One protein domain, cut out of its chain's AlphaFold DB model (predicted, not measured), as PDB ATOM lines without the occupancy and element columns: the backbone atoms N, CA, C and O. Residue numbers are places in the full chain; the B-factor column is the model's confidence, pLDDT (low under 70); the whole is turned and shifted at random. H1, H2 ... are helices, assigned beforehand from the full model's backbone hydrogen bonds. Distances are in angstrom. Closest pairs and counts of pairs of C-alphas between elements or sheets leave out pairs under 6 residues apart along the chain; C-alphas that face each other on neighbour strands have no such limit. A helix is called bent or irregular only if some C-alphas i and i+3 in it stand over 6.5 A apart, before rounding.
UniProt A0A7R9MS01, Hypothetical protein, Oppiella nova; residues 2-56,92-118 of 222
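Overview. This is residues 2 to 56 and 92 to 118 of the 222 residues of the protein "Hypothetical protein" of Oppiella nova (UniProt A0A7R9MS01). Two long helices cross as a lopsided X: H4, slightly bent but nearly straight, crosses H2 at a steep angle, and the short helix H3 lies beside the first arm of H4, on the same side of H2. The far end of H4, residues 107 to 118, sticks out as a free arm, while the small helix H1 lies by itself beyond the first end of H2, joined to the rest by its link. The printed part has 82 residues with four named helices, in the order H1, H2, H3, H4 along the chain, and no named strand; its class is all helix. The whole is loose, with a radius of gyration of the C-alphas of 15.8 A, and its outline is flat, but only just, with spans of 48 by 36 by 20 A.

Along the chain. The longest helix by residues is H4, residues 94 to 118, with 25 residues. By its hydrogen bonds it was assigned as one helix, but it is bent: C-alphas 107 and 110 are 6.7 A apart, where about 5 A is found in a regular helix. Its first arm, H4a, has residues 94 to 107 and measures 20.0 A from first to last C-alpha, beginning at C-alpha 94 at (-32.075, 9.863, -39.756). Its second arm, H4b, has residues 110 to 118, measures 12.2 A and ends at C-alpha 118 at (-19.743, 41.598, -52.296); residues 108 and 109 belong to neither arm. H2, residues 17 to 36, measures 28.3 A and begins at C-alpha 17 at (-39.378, 20.126, -54.305). H3, residues 47 to 55, measures 12.5 A. H1, residues 4 to 9, measures 8.8 A, and its C-alpha 4 is at (-49.157, 25.320, -42.790).

Arrangement. H4a, whose centre is 2.8 A from the mean of the C-alphas, touches both H2 and H3. With H2 it runs opposite ways at a steep tilt of 60 degrees, and the closest C-alphas are those of Phe 23 and Val 102, 6.0 A apart. H2 touches H4a with residues 20 to 28 alone, and H4a touches H2 with residues 98 to 102 alone. With H3 it runs opposite ways at a shallow tilt of 19 degrees, and the closest C-alphas are those of Leu 51 and Met 97, 6.2 A apart. H2 and H3 are close but not clearly touching: their closest C-alphas, those of Ile 31 and Leu 52, are 7.8 A apart, and their lines are about perpendicular at 72 degrees, only just more than steep. The two arms H4a and H4b stand at a shallow tilt of 23 degrees. H4b touches no helix and is apart from H1, H2 and H3. H1 also touches no helix, and it is apart from H2. In H1, H2, H3, H4a and H4b each O i to N i+4 pair is within hydrogen-bond range.

Size, cuts and confidence. The two C-alphas farthest apart are those of Phe 10 and Gly 41, at 49.3 A. Three stretches stand free: residues 5 to 11, of which 5 to 9 belong to H1; residues 36 to 41; and residues 107 to 118, which belong to H4. Without them the body has 57 residues and spans 43 by 21 by 16 A. Residues 57 to 91 are cut out and not printed, and C-alphas 56 and 92 are 8.1 A apart across the cut. The links from H1 to H2 and from H2 to H3 are short, with 7 and 10 residues; the link from H3 to H4 runs across the cut. The mean pLDDT of the printed part is 78.1, and the model's confidence is under 70 in residues 2 to 15 and 38 to 43.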
ATOM      1  N   LEU A   2     -48.441  31.896 -41.247       44.16
ATOM      2  CA  LEU A   2     -49.880  31.603 -41.199       44.16
ATOM      3  C   LEU A   2     -50.179  30.210 -41.791       44.16
ATOM      4  O   LEU A   2     -49.951  29.962 -42.967       44.16
ATOM      5  N   LEU A   3     -50.699  29.315 -40.942       54.75
ATOM      6  CA  LEU A   3     -51.452  28.093 -41.273       54.75
ATOM      7  C   LEU A   3     -50.807  27.135 -42.313       54.75
ATOM      8  O   LEU A   3     -51.257  27.059 -43.459       54.75
ATOM      9  N   PRO A   4     -49.853  26.272 -41.903       62.88
ATOM     10  CA  PRO A   4     -49.157  25.320 -42.790       62.88
ATOM     11  C   PRO A   4     -50.071  24.329 -43.536       62.88
ATOM     12  O   PRO A   4     -49.692  23.786 -44.571       62.88
ATOM     13  N   LYS A   5     -51.296  24.097 -43.043       58.38
ATOM     14  CA  LYS A   5     -52.302  23.265 -43.727       58.38
ATOM     15  C   LYS A   5     -52.866  23.933 -44.988       58.38
ATOM     16  O   LYS A   5     -53.139  23.236 -45.957       58.38
ATOM     17  N   VAL A   6     -53.004  25.260 -44.985       63.72
ATOM     18  CA  VAL A   6     -53.491  26.034 -46.139       63.72
ATOM     19  C   VAL A   6     -52.399  26.120 -47.204       63.72
ATOM     20  O   VAL A   6     -52.671  25.879 -48.372       63.72
ATOM     21  N   ALA A   7     -51.147  26.336 -46.796       60.34
ATOM     22  CA  ALA A   7     -49.998  26.306 -47.702       60.34
ATOM     23  C   ALA A   7     -49.876  24.953 -48.436       60.34
ATOM     24  O   ALA A   7     -49.750  24.922 -49.658       60.34
ATOM     25  N   LYS A   8     -50.053  23.829 -47.720       60.00
ATOM     26  CA  LYS A   8     -50.121  22.489 -48.335       60.00
ATOM     27  C   LYS A   8     -51.299  22.314 -49.302       60.00
ATOM     28  O   LYS A   8     -51.125  21.661 -50.324       60.00
ATOM     29  N   LEU A   9     -52.470  22.886 -49.005       69.50
ATOM     30  CA  LEU A   9     -53.659  22.796 -49.867       69.50
ATOM     31  C   LEU A   9     -53.455  23.493 -51.223       69.50
ATOM     32  O   LEU A   9     -53.978  23.028 -52.229       69.50
ATOM     33  N   PHE A  10     -52.667  24.570 -51.256       68.56
ATOM     34  CA  PHE A  10     -52.336  25.314 -52.477       68.56
ATOM     35  C   PHE A  10     -51.010  24.885 -53.128       68.56
ATOM     36  O   PHE A  10     -50.555  25.542 -54.060       68.56
ATOM     37  N   GLY A  11     -50.362  23.817 -52.642       57.72
ATOM     38  CA  GLY A  11     -49.045  23.396 -53.138       57.72
ATOM     39  C   GLY A  11     -47.937  24.434 -52.906       57.72
ATOM     40  O   GLY A  11     -46.886  24.368 -53.535       57.72
ATOM     41  N   LEU A  12     -48.167  25.397 -52.010       52.66
ATOM     42  CA  LEU A  12     -47.197  26.403 -51.597       52.66
ATOM     43  C   LEU A  12     -46.256  25.770 -50.576       52.66
ATOM     44  O   LEU A  12     -46.461  25.830 -49.363       52.66
ATOM     45  N   THR A  13     -45.222  25.118 -51.078       56.91
ATOM     46  CA  THR A  13     -44.085  24.696 -50.270       56.91
ATOM     47  C   THR A  13     -43.119  25.871 -50.123       56.91
ATOM     48  O   THR A  13     -42.853  26.584 -51.086       56.91
ATOM     49  N   LEU A  14     -42.564  26.068 -48.922       58.88
ATOM     50  CA  LEU A  14     -41.535  27.091 -48.679       58.88
ATOM     51  C   LEU A  14     -40.294  26.877 -49.566       58.88
ATOM     52  O   LEU A  14     -39.588  27.831 -49.872       58.88
ATOM     53  N   LEU A  15     -40.055  25.630 -49.983       64.25
ATOM     54  CA  LEU A  15     -38.928  25.215 -50.808       64.25
ATOM     55  C   LEU A  15     -39.413  24.442 -52.029       64.25
ATOM     56  O   LEU A  15     -40.274  23.568 -51.924       64.25
ATOM     57  N   ALA A  16     -38.821  24.722 -53.185       70.69
ATOM     58  CA  ALA A  16     -39.089  23.946 -54.383       70.69
ATOM     59  C   ALA A  16     -38.680  22.476 -54.162       70.69
ATOM     60  O   ALA A  16     -37.647  22.173 -53.551       70.69
ATOM     61  N   GLN A  17     -39.519  21.549 -54.625       73.44
ATOM     62  CA  GLN A  17     -39.378  20.126 -54.305       73.44
ATOM     63  C   GLN A  17     -38.078  19.542 -54.877       73.44
ATOM     64  O   GLN A  17     -37.354  18.853 -54.173       73.44
ATOM     65  N   ASN A  18     -37.698  19.967 -56.084       76.75
ATOM     66  CA  ASN A  18     -36.427  19.621 -56.723       76.75
ATOM     67  C   ASN A  18     -35.189  20.029 -55.901       76.75
ATOM     68  O   ASN A  18     -34.186  19.323 -55.918       76.75
ATOM     69  N   VAL A  19     -35.248  21.159 -55.188       73.50
ATOM     70  CA  VAL A  19     -34.146  21.633 -54.335       73.50
ATOM     71  C   VAL A  19     -34.060  20.773 -53.079       73.50
ATOM     72  O   VAL A  19     -32.982  20.314 -52.706       73.50
ATOM     73  N   THR A  20     -35.209  20.495 -52.459       74.69
ATOM     74  CA  THR A  20     -35.288  19.622 -51.279       74.69
ATOM     75  C   THR A  20     -34.782  18.213 -51.590       74.69
ATOM     76  O   THR A  20     -34.000  17.662 -50.816       74.69
ATOM     77  N   ASP A  21     -35.175  17.654 -52.737       83.31
ATOM     78  CA  ASP A  21     -34.778  16.314 -53.175       83.31
ATOM     79  C   ASP A  21     -33.268  16.239 -53.439       83.31
ATOM     80  O   ASP A  21     -32.607  15.309 -52.978       83.31
ATOM     81  N   TYR A  22     -32.702  17.253 -54.104       84.31
ATOM     82  CA  TYR A  22     -31.263  17.349 -54.357       84.31
ATOM     83  C   TYR A  22     -30.441  17.337 -53.060       84.31
ATOM     84  O   TYR A  22     -29.536  16.514 -52.905       84.31
ATOM     85  N   PHE A  23     -30.768  18.211 -52.102       81.31
ATOM     86  CA  PHE A  23     -30.026  18.269 -50.840       81.31
ATOM     87  C   PHE A  23     -30.259  17.028 -49.970       81.31
ATOM     88  O   PHE A  23     -29.325  16.562 -49.319       81.31
ATOM     89  N   THR A  24     -31.463  16.448 -49.995       83.38
ATOM     90  CA  THR A  24     -31.768  15.185 -49.302       83.38
ATOM     91  C   THR A  24     -30.917  14.035 -49.840       83.38
ATOM     92  O   THR A  24     -30.327  13.292 -49.052       83.38
ATOM     93  N   ASP A  25     -30.807  13.902 -51.164       86.62
ATOM     94  CA  ASP A  25     -30.000  12.864 -51.814       86.62
ATOM     95  C   ASP A  25     -28.509  13.015 -51.478       86.62
ATOM     96  O   ASP A  25     -27.860  12.047 -51.075       86.62
ATOM     97  N   ILE A  26     -27.978  14.243 -51.535       85.75
ATOM     98  CA  ILE A  26     -26.591  14.532 -51.142       85.75
ATOM     99  C   ILE A  26     -26.337  14.162 -49.682       85.75
ATOM    100  O   ILE A  26     -25.387  13.431 -49.397       85.75
ATOM    101  N   CYS A  27     -27.180  14.626 -48.755       83.50
ATOM    102  CA  CYS A  27     -26.997  14.342 -47.332       83.50
ATOM    103  C   CYS A  27     -27.036  12.833 -47.070       83.50
ATOM    104  O   CYS A  27     -26.166  12.305 -46.380       83.50
ATOM    105  N   THR A  28     -27.991  12.126 -47.680       85.94
ATOM    106  CA  THR A  28     -28.141  10.671 -47.536       85.94
ATOM    107  C   THR A  28     -26.902   9.924 -48.036       85.94
ATOM    108  O   THR A  28     -26.415   9.023 -47.352       85.94
ATOM    109  N   LYS A  29     -26.345  10.320 -49.189       86.94
ATOM    110  CA  LYS A  29     -25.114   9.731 -49.740       86.94
ATOM    111  C   LYS A  29     -23.912   9.944 -48.824       86.94
ATOM    112  O   LYS A  29     -23.213   8.979 -48.523       86.94
ATOM    113  N   ILE A  30     -23.708  11.168 -48.330       83.25
ATOM    114  CA  ILE A  30     -22.585  11.487 -47.433       83.25
ATOM    115  C   ILE A  30     -22.717  10.713 -46.111       83.25
ATOM    116  O   ILE A  30     -21.736  10.161 -45.614       83.25
ATOM    117  N   ILE A  31     -23.927  10.625 -45.549       83.00
ATOM    118  CA  ILE A  31     -24.205   9.830 -44.341       83.00
ATOM    119  C   ILE A  31     -23.868   8.352 -44.574       83.00
ATOM    120  O   ILE A  31     -23.203   7.735 -43.739       83.00
ATOM    121  N   ALA A  32     -24.299   7.779 -45.703       85.12
ATOM    122  CA  ALA A  32     -24.034   6.383 -46.041       85.12
ATOM    123  C   ALA A  32     -22.531   6.101 -46.196       85.12
ATOM    124  O   ALA A  32     -22.028   5.124 -45.642       85.12
ATOM    125  N   GLU A  33     -21.802   6.982 -46.883       84.69
ATOM    126  CA  GLU A  33     -20.350   6.885 -47.064       84.69
ATOM    127  C   GLU A  33     -19.595   6.952 -45.728       84.69
ATOM    128  O   GLU A  33     -18.692   6.151 -45.468       84.69
ATOM    129  N   ARG A  34     -20.001   7.861 -44.832       81.12
ATOM    130  CA  ARG A  34     -19.405   7.996 -43.495       81.12
ATOM    131  C   ARG A  34     -19.673   6.785 -42.611       81.12
ATOM    132  O   ARG A  34     -18.756   6.308 -41.945       81.12
ATOM    133  N   ARG A  35     -20.897   6.249 -42.635       81.56
ATOM    134  CA  ARG A  35     -21.239   5.008 -41.919       81.56
ATOM    135  C   ARG A  35     -20.435   3.818 -42.448       81.56
ATOM    136  O   ARG A  35     -19.946   3.026 -41.650       81.56
ATOM    137  N   ALA A  36     -20.249   3.719 -43.765       82.50
ATOM    138  CA  ALA A  36     -19.432   2.673 -44.383       82.50
ATOM    139  C   ALA A  36     -17.934   2.801 -44.049       82.50
ATOM    140  O   ALA A  36     -17.227   1.800 -43.992       82.50
ATOM    141  N   SER A  37     -17.462   4.020 -43.785       76.31
ATOM    142  CA  SER A  37     -16.065   4.312 -43.443       76.31
ATOM    143  C   SER A  37     -15.765   4.234 -41.937       76.31
ATOM    144  O   SER A  37     -14.638   4.511 -41.521       76.31
ATOM    145  N   LYS A  38     -16.746   3.867 -41.100       69.12
ATOM    146  CA  LYS A  38     -16.596   3.789 -39.639       69.12
ATOM    147  C   LYS A  38     -15.517   2.752 -39.277       69.12
ATOM    148  O   LYS A  38     -15.660   1.574 -39.582       69.12
ATOM    149  N   GLY A  39     -14.428   3.199 -38.643       63.69
ATOM    150  CA  GLY A  39     -13.303   2.345 -38.223       63.69
ATOM    151  C   GLY A  39     -12.033   2.429 -39.084       63.69
ATOM    152  O   GLY A  39     -11.033   1.812 -38.734       63.69
ATOM    153  N   THR A  40     -12.014   3.225 -40.161       65.56
ATOM    154  CA  THR A  40     -10.822   3.404 -41.023       65.56
ATOM    155  C   THR A  40      -9.828   4.463 -40.518       65.56
ATOM    156  O   THR A  40      -8.862   4.782 -41.204       65.56
ATOM    157  N   GLY A  41     -10.048   5.018 -39.320       58.34
ATOM    158  CA  GLY A  41      -9.170   6.016 -38.689       58.34
ATOM    159  C   GLY A  41      -9.344   7.457 -39.185       58.34
ATOM    160  O   GLY A  41      -8.741   8.361 -38.622       58.34
ATOM    161  N   ASN A  42     -10.197   7.703 -40.185       61.72
ATOM    162  CA  ASN A  42     -10.378   9.025 -40.793       61.72
ATOM    163  C   ASN A  42     -11.635   9.746 -40.254       61.72
ATOM    164  O   ASN A  42     -12.535  10.112 -41.013       61.72
ATOM    165  N   LYS A  43     -11.746   9.892 -38.923       66.56
ATOM    166  CA  LYS A  43     -12.881  10.597 -38.292       66.56
ATOM    167  C   LYS A  43     -12.704  12.107 -38.495       66.56
ATOM    168  O   LYS A  43     -11.753  12.692 -37.986       66.56
ATOM    169  N   ARG A  44     -13.610  12.737 -39.249       70.88
ATOM    170  CA  ARG A  44     -13.650  14.199 -39.411       70.88
ATOM    171  C   ARG A  44     -14.452  14.813 -38.272       70.88
ATOM    172  O   ARG A  44     -15.588  14.410 -38.054       70.88
ATOM    173  N   TYR A  45     -13.880  15.786 -37.574       74.81
ATOM    174  CA  TYR A  45     -14.573  16.533 -36.523       74.81
ATOM    175  C   TYR A  45     -15.339  17.700 -37.146       74.81
ATOM    176  O   TYR A  45     -14.841  18.817 -37.227       74.81
ATOM    177  N   ASP A  46     -16.535  17.420 -37.658       82.25
ATOM    178  CA  ASP A  46     -17.408  18.424 -38.261       82.25
ATOM    179  C   ASP A  46     -18.866  18.253 -37.808       82.25
ATOM    180  O   ASP A  46     -19.227  17.282 -37.138       82.25
ATOM    181  N   PHE A  47     -19.718  19.210 -38.182       82.81
ATOM    182  CA  PHE A  47     -21.131  19.225 -37.803       82.81
ATOM    183  C   PHE A  47     -21.869  17.929 -38.168       82.81
ATOM    184  O   PHE A  47     -22.651  17.412 -37.374       82.81
ATOM    185  N   LEU A  48     -21.596  17.354 -39.343       82.69
ATOM    186  CA  LEU A  48     -22.247  16.116 -39.760       82.69
ATOM    187  C   LEU A  48     -21.764  14.919 -38.929       82.69
ATOM    188  O   LEU A  48     -22.543  14.005 -38.673       82.69
ATOM    189  N   GLN A  49     -20.513  14.922 -38.467       82.75
ATOM    190  CA  GLN A  49     -20.042  13.905 -37.533       82.75
ATOM    191  C   GLN A  49     -20.720  14.033 -36.166       82.75
ATOM    192  O   GLN A  49     -21.114  13.014 -35.613       82.75
ATOM    193  N   LEU A  50     -20.942  15.253 -35.667       84.12
ATOM    194  CA  LEU A  50     -21.714  15.475 -34.436       84.12
ATOM    195  C   LEU A  50     -23.151  14.949 -34.570       84.12
ATOM    196  O   LEU A  50     -23.669  14.306 -33.661       84.12
ATOM    197  N   LEU A  51     -23.781  15.171 -35.725       85.31
ATOM    198  CA  LEU A  51     -25.110  14.638 -36.021       85.31
ATOM    199  C   LEU A  51     -25.131  13.101 -36.087       85.31
ATOM    200  O   LEU A  51     -26.072  12.478 -35.597       85.31
ATOM    201  N   LEU A  52     -24.098  12.484 -36.663       82.75
ATOM    202  CA  LEU A  52     -23.950  11.027 -36.685       82.75
ATOM    203  C   LEU A  52     -23.737  10.461 -35.278       82.75
ATOM    204  O   LEU A  52     -24.389   9.486 -34.911       82.75
ATOM    205  N   ASP A  53     -22.885  11.099 -34.480       82.06
ATOM    206  CA  ASP A  53     -22.585  10.677 -33.112       82.06
ATOM    207  C   ASP A  53     -23.828  10.806 -32.205       82.06
ATOM    208  O   ASP A  53     -24.059   9.940 -31.364       82.06
ATOM    209  N   ALA A  54     -24.683  11.814 -32.433       81.19
ATOM    210  CA  ALA A  54     -25.975  11.992 -31.754       81.19
ATOM    211  C   ALA A  54     -27.091  11.037 -32.246       81.19
ATOM    212  O   ALA A  54     -28.127  10.873 -31.590       81.19
ATOM    213  N   ASN A  55     -26.915  10.428 -33.420       82.62
ATOM    214  CA  ASN A  55     -27.795   9.391 -33.967       82.62
ATOM    215  C   ASN A  55     -27.384   7.981 -33.496       82.62
ATOM    216  O   ASN A  55     -28.235   7.092 -33.395       82.62
ATOM    217  N   ASP A  56     -26.104   7.778 -33.171       76.88
ATOM    218  CA  ASP A  56     -25.567   6.519 -32.660       76.88
ATOM    219  C   ASP A  56     -26.057   6.229 -31.231       76.88
ATOM    220  O   ASP A  56     -25.511   6.699 -30.236       76.88
ATOM    221  N   MET A  92     -31.241  11.126 -32.049       81.94
ATOM    222  CA  MET A  92     -31.735  11.813 -33.242       81.94
ATOM    223  C   MET A  92     -32.034  10.799 -34.353       81.94
ATOM    224  O   MET A  92     -31.233   9.906 -34.606       81.94
ATOM    225  N   SER A  93     -33.173  10.911 -35.037       86.00
ATOM    226  CA  SER A  93     -33.505  10.050 -36.183       86.00
ATOM    227  C   SER A  93     -32.787  10.473 -37.471       86.00
ATOM    228  O   SER A  93     -32.404  11.631 -37.630       86.00
ATOM    229  N   ASP A  94     -32.669   9.560 -38.441       81.44
ATOM    230  CA  ASP A  94     -32.075   9.863 -39.756       81.44
ATOM    231  C   ASP A  94     -32.829  10.991 -40.483       81.44
ATOM    232  O   ASP A  94     -32.215  11.847 -41.116       81.44
ATOM    233  N   ALA A  95     -34.157  11.038 -40.342       83.56
ATOM    234  CA  ALA A  95     -34.977  12.101 -40.915       83.56
ATOM    235  C   ALA A  95     -34.696  13.466 -40.261       83.56
ATOM    236  O   ALA A  95     -34.606  14.470 -40.964       83.56
ATOM    237  N   GLU A  96     -34.528  13.509 -38.934       84.38
ATOM    238  CA  GLU A  96     -34.144  14.733 -38.218       84.38
ATOM    239  C   GLU A  96     -32.732  15.183 -38.620       84.38
ATOM    240  O   GLU A  96     -32.534  16.361 -38.900       84.38
ATOM    241  N   MET A  97     -31.781  14.254 -38.745       83.69
ATOM    242  CA  MET A  97     -30.417  14.547 -39.194       83.69
ATOM    243  C   MET A  97     -30.388  15.152 -40.603       83.69
ATOM    244  O   MET A  97     -29.765  16.193 -40.815       83.69
ATOM    245  N   ILE A  98     -31.078  14.529 -41.565       83.44
ATOM    246  CA  ILE A  98     -31.166  15.042 -42.939       83.44
ATOM    247  C   ILE A  98     -31.824  16.424 -42.941       83.44
ATOM    248  O   ILE A  98     -31.310  17.341 -43.579       83.44
ATOM    249  N   ALA A  99     -32.918  16.601 -42.194       83.81
ATOM    250  CA  ALA A  99     -33.593  17.889 -42.095       83.81
ATOM    251  C   ALA A  99     -32.663  18.986 -41.548       83.81
ATOM    252  O   ALA A  99     -32.637  20.082 -42.105       83.81
ATOM    253  N   GLN A 100     -31.858  18.693 -40.517       85.19
ATOM    254  CA  GLN A 100     -30.853  19.635 -40.011       85.19
ATOM    255  C   GLN A 100     -29.808  19.970 -41.077       85.19
ATOM    256  O   GLN A 100     -29.532  21.143 -41.308       85.19
ATOM    257  N   CYS A 101     -29.274  18.974 -41.788       82.88
ATOM    258  CA  CYS A 101     -28.291  19.217 -42.848       82.88
ATOM    259  C   CYS A 101     -28.840  20.142 -43.943       82.88
ATOM    260  O   CYS A 101     -28.169  21.094 -44.339       82.88
ATOM    261  N   VAL A 102     -30.078  19.910 -44.394       81.00
ATOM    262  CA  VAL A 102     -30.744  20.755 -45.399       81.00
ATOM    263  C   VAL A 102     -30.880  22.199 -44.903       81.00
ATOM    264  O   VAL A 102     -30.592  23.132 -45.653       81.00
ATOM    265  N   VAL A 103     -31.270  22.399 -43.639       82.94
ATOM    266  CA  VAL A 103     -31.367  23.739 -43.035       82.94
ATOM    267  C   VAL A 103     -30.005  24.431 -42.998       82.94
ATOM    268  O   VAL A 103     -29.918  25.598 -43.378       82.94
ATOM    269  N   PHE A 104     -28.944  23.724 -42.602       82.44
ATOM    270  CA  PHE A 104     -27.584  24.271 -42.569       82.44
ATOM    271  C   PHE A 104     -27.077  24.669 -43.955       82.44
ATOM    272  O   PHE A 104     -26.536  25.763 -44.106       82.44
ATOM    273  N   PHE A 105     -27.293  23.834 -44.976       80.56
ATOM    274  CA  PHE A 105     -26.934  24.186 -46.349       80.56
ATOM    275  C   PHE A 105     -27.671  25.436 -46.811       80.56
ATOM    276  O   PHE A 105     -27.050  26.355 -47.326       80.56
ATOM    277  N   MET A 106     -28.980  25.510 -46.589       77.81
ATOM    278  CA  MET A 106     -29.764  26.664 -47.014       77.81
ATOM    279  C   MET A 106     -29.340  27.950 -46.293       77.81
ATOM    280  O   MET A 106     -29.144  28.979 -46.936       77.81
ATOM    281  N   ALA A 107     -29.184  27.895 -44.968       83.44
ATOM    282  CA  ALA A 107     -28.816  29.055 -44.164       83.44
ATOM    283  C   ALA A 107     -27.375  29.519 -44.426       83.44
ATOM    284  O   ALA A 107     -27.113  30.721 -44.421       83.44
ATOM    285  N   GLY A 108     -26.452  28.579 -44.658       84.94
ATOM    286  CA  GLY A 108     -25.029  28.854 -44.845       84.94
ATOM    287  C   GLY A 108     -24.604  29.104 -46.291       84.94
ATOM    288  O   GLY A 108     -23.558  29.706 -46.501       84.94
ATOM    289  N   TYR A 109     -25.374  28.670 -47.293       85.69
ATOM    290  CA  TYR A 109     -24.978  28.808 -48.698       85.69
ATOM    291  C   TYR A 109     -25.193  30.229 -49.219       85.69
ATOM    292  O   TYR A 109     -24.229  30.905 -49.571       85.69
ATOM    293  N   GLU A 110     -26.442  30.699 -49.235       85.25
ATOM    294  CA  GLU A 110     -26.793  31.974 -49.875       85.25
ATOM    295  C   GLU A 110     -26.135  33.166 -49.169       85.25
ATOM    296  O   GLU A 110     -25.594  34.066 -49.811       85.25
ATOM    297  N   THR A 111     -26.125  33.150 -47.832       92.88
ATOM    298  CA  THR A 111     -25.528  34.203 -46.997       92.88
ATOM    299  C   THR A 111     -24.022  34.318 -47.231       92.88
ATOM    300  O   THR A 111     -23.511  35.416 -47.475       92.88
ATOM    301  N   THR A 112     -23.313  33.189 -47.230       94.81
ATOM    302  CA  THR A 112     -21.863  33.141 -47.452       94.81
ATOM    303  C   THR A 112     -21.512  33.504 -48.892       94.81
ATOM    304  O   THR A 112     -20.632  34.333 -49.110       94.81
ATOM    305  N   ALA A 113     -22.226  32.954 -49.882       93.50
ATOM    306  CA  ALA A 113     -22.001  33.261 -51.295       93.50
ATOM    307  C   ALA A 113     -22.214  34.754 -51.595       93.50
ATOM    308  O   ALA A 113     -21.396  35.371 -52.282       93.50
ATOM    309  N   THR A 114     -23.264  35.349 -51.024       94.38
ATOM    310  CA  THR A 114     -23.541  36.788 -51.126       94.38
ATOM    311  C   THR A 114     -22.413  37.614 -50.515       94.38
ATOM    312  O   THR A 114     -21.907  38.534 -51.156       94.38
ATOM    313  N   THR A 115     -21.969  37.256 -49.308       97.56
ATOM    314  CA  THR A 115     -20.893  37.970 -48.603       97.56
ATOM    315  C   THR A 115     -19.586  37.925 -49.394       97.56
ATOM    316  O   THR A 115     -18.986  38.966 -49.642       97.56
ATOM    317  N   ILE A 116     -19.173  36.746 -49.871       97.75
ATOM    318  CA  ILE A 116     -17.948  36.591 -50.674       97.75
ATOM    319  C   ILE A 116     -18.047  37.385 -51.983       97.75
ATOM    320  O   ILE A 116     -17.084  38.039 -52.386       97.75
ATOM    321  N   SER A 117     -19.213  37.373 -52.634       98.06
ATOM    322  CA  SER A 117     -19.439  38.113 -53.880       98.06
ATOM    323  C   SER A 117     -19.298  39.625 -53.679       98.06
ATOM    324  O   SER A 117     -18.617  40.288 -54.465       98.06
ATOM    325  N   TYR A 118     -19.889  40.177 -52.615       98.31
ATOM    326  CA  TYR A 118     -19.743  41.598 -52.296       98.31
ATOM    327  C   TYR A 118     -18.332  41.959 -51.837       98.31
ATOM    328  O   TYR A 118     -17.840  43.008 -52.243       98.31
TER     329      TYR A 118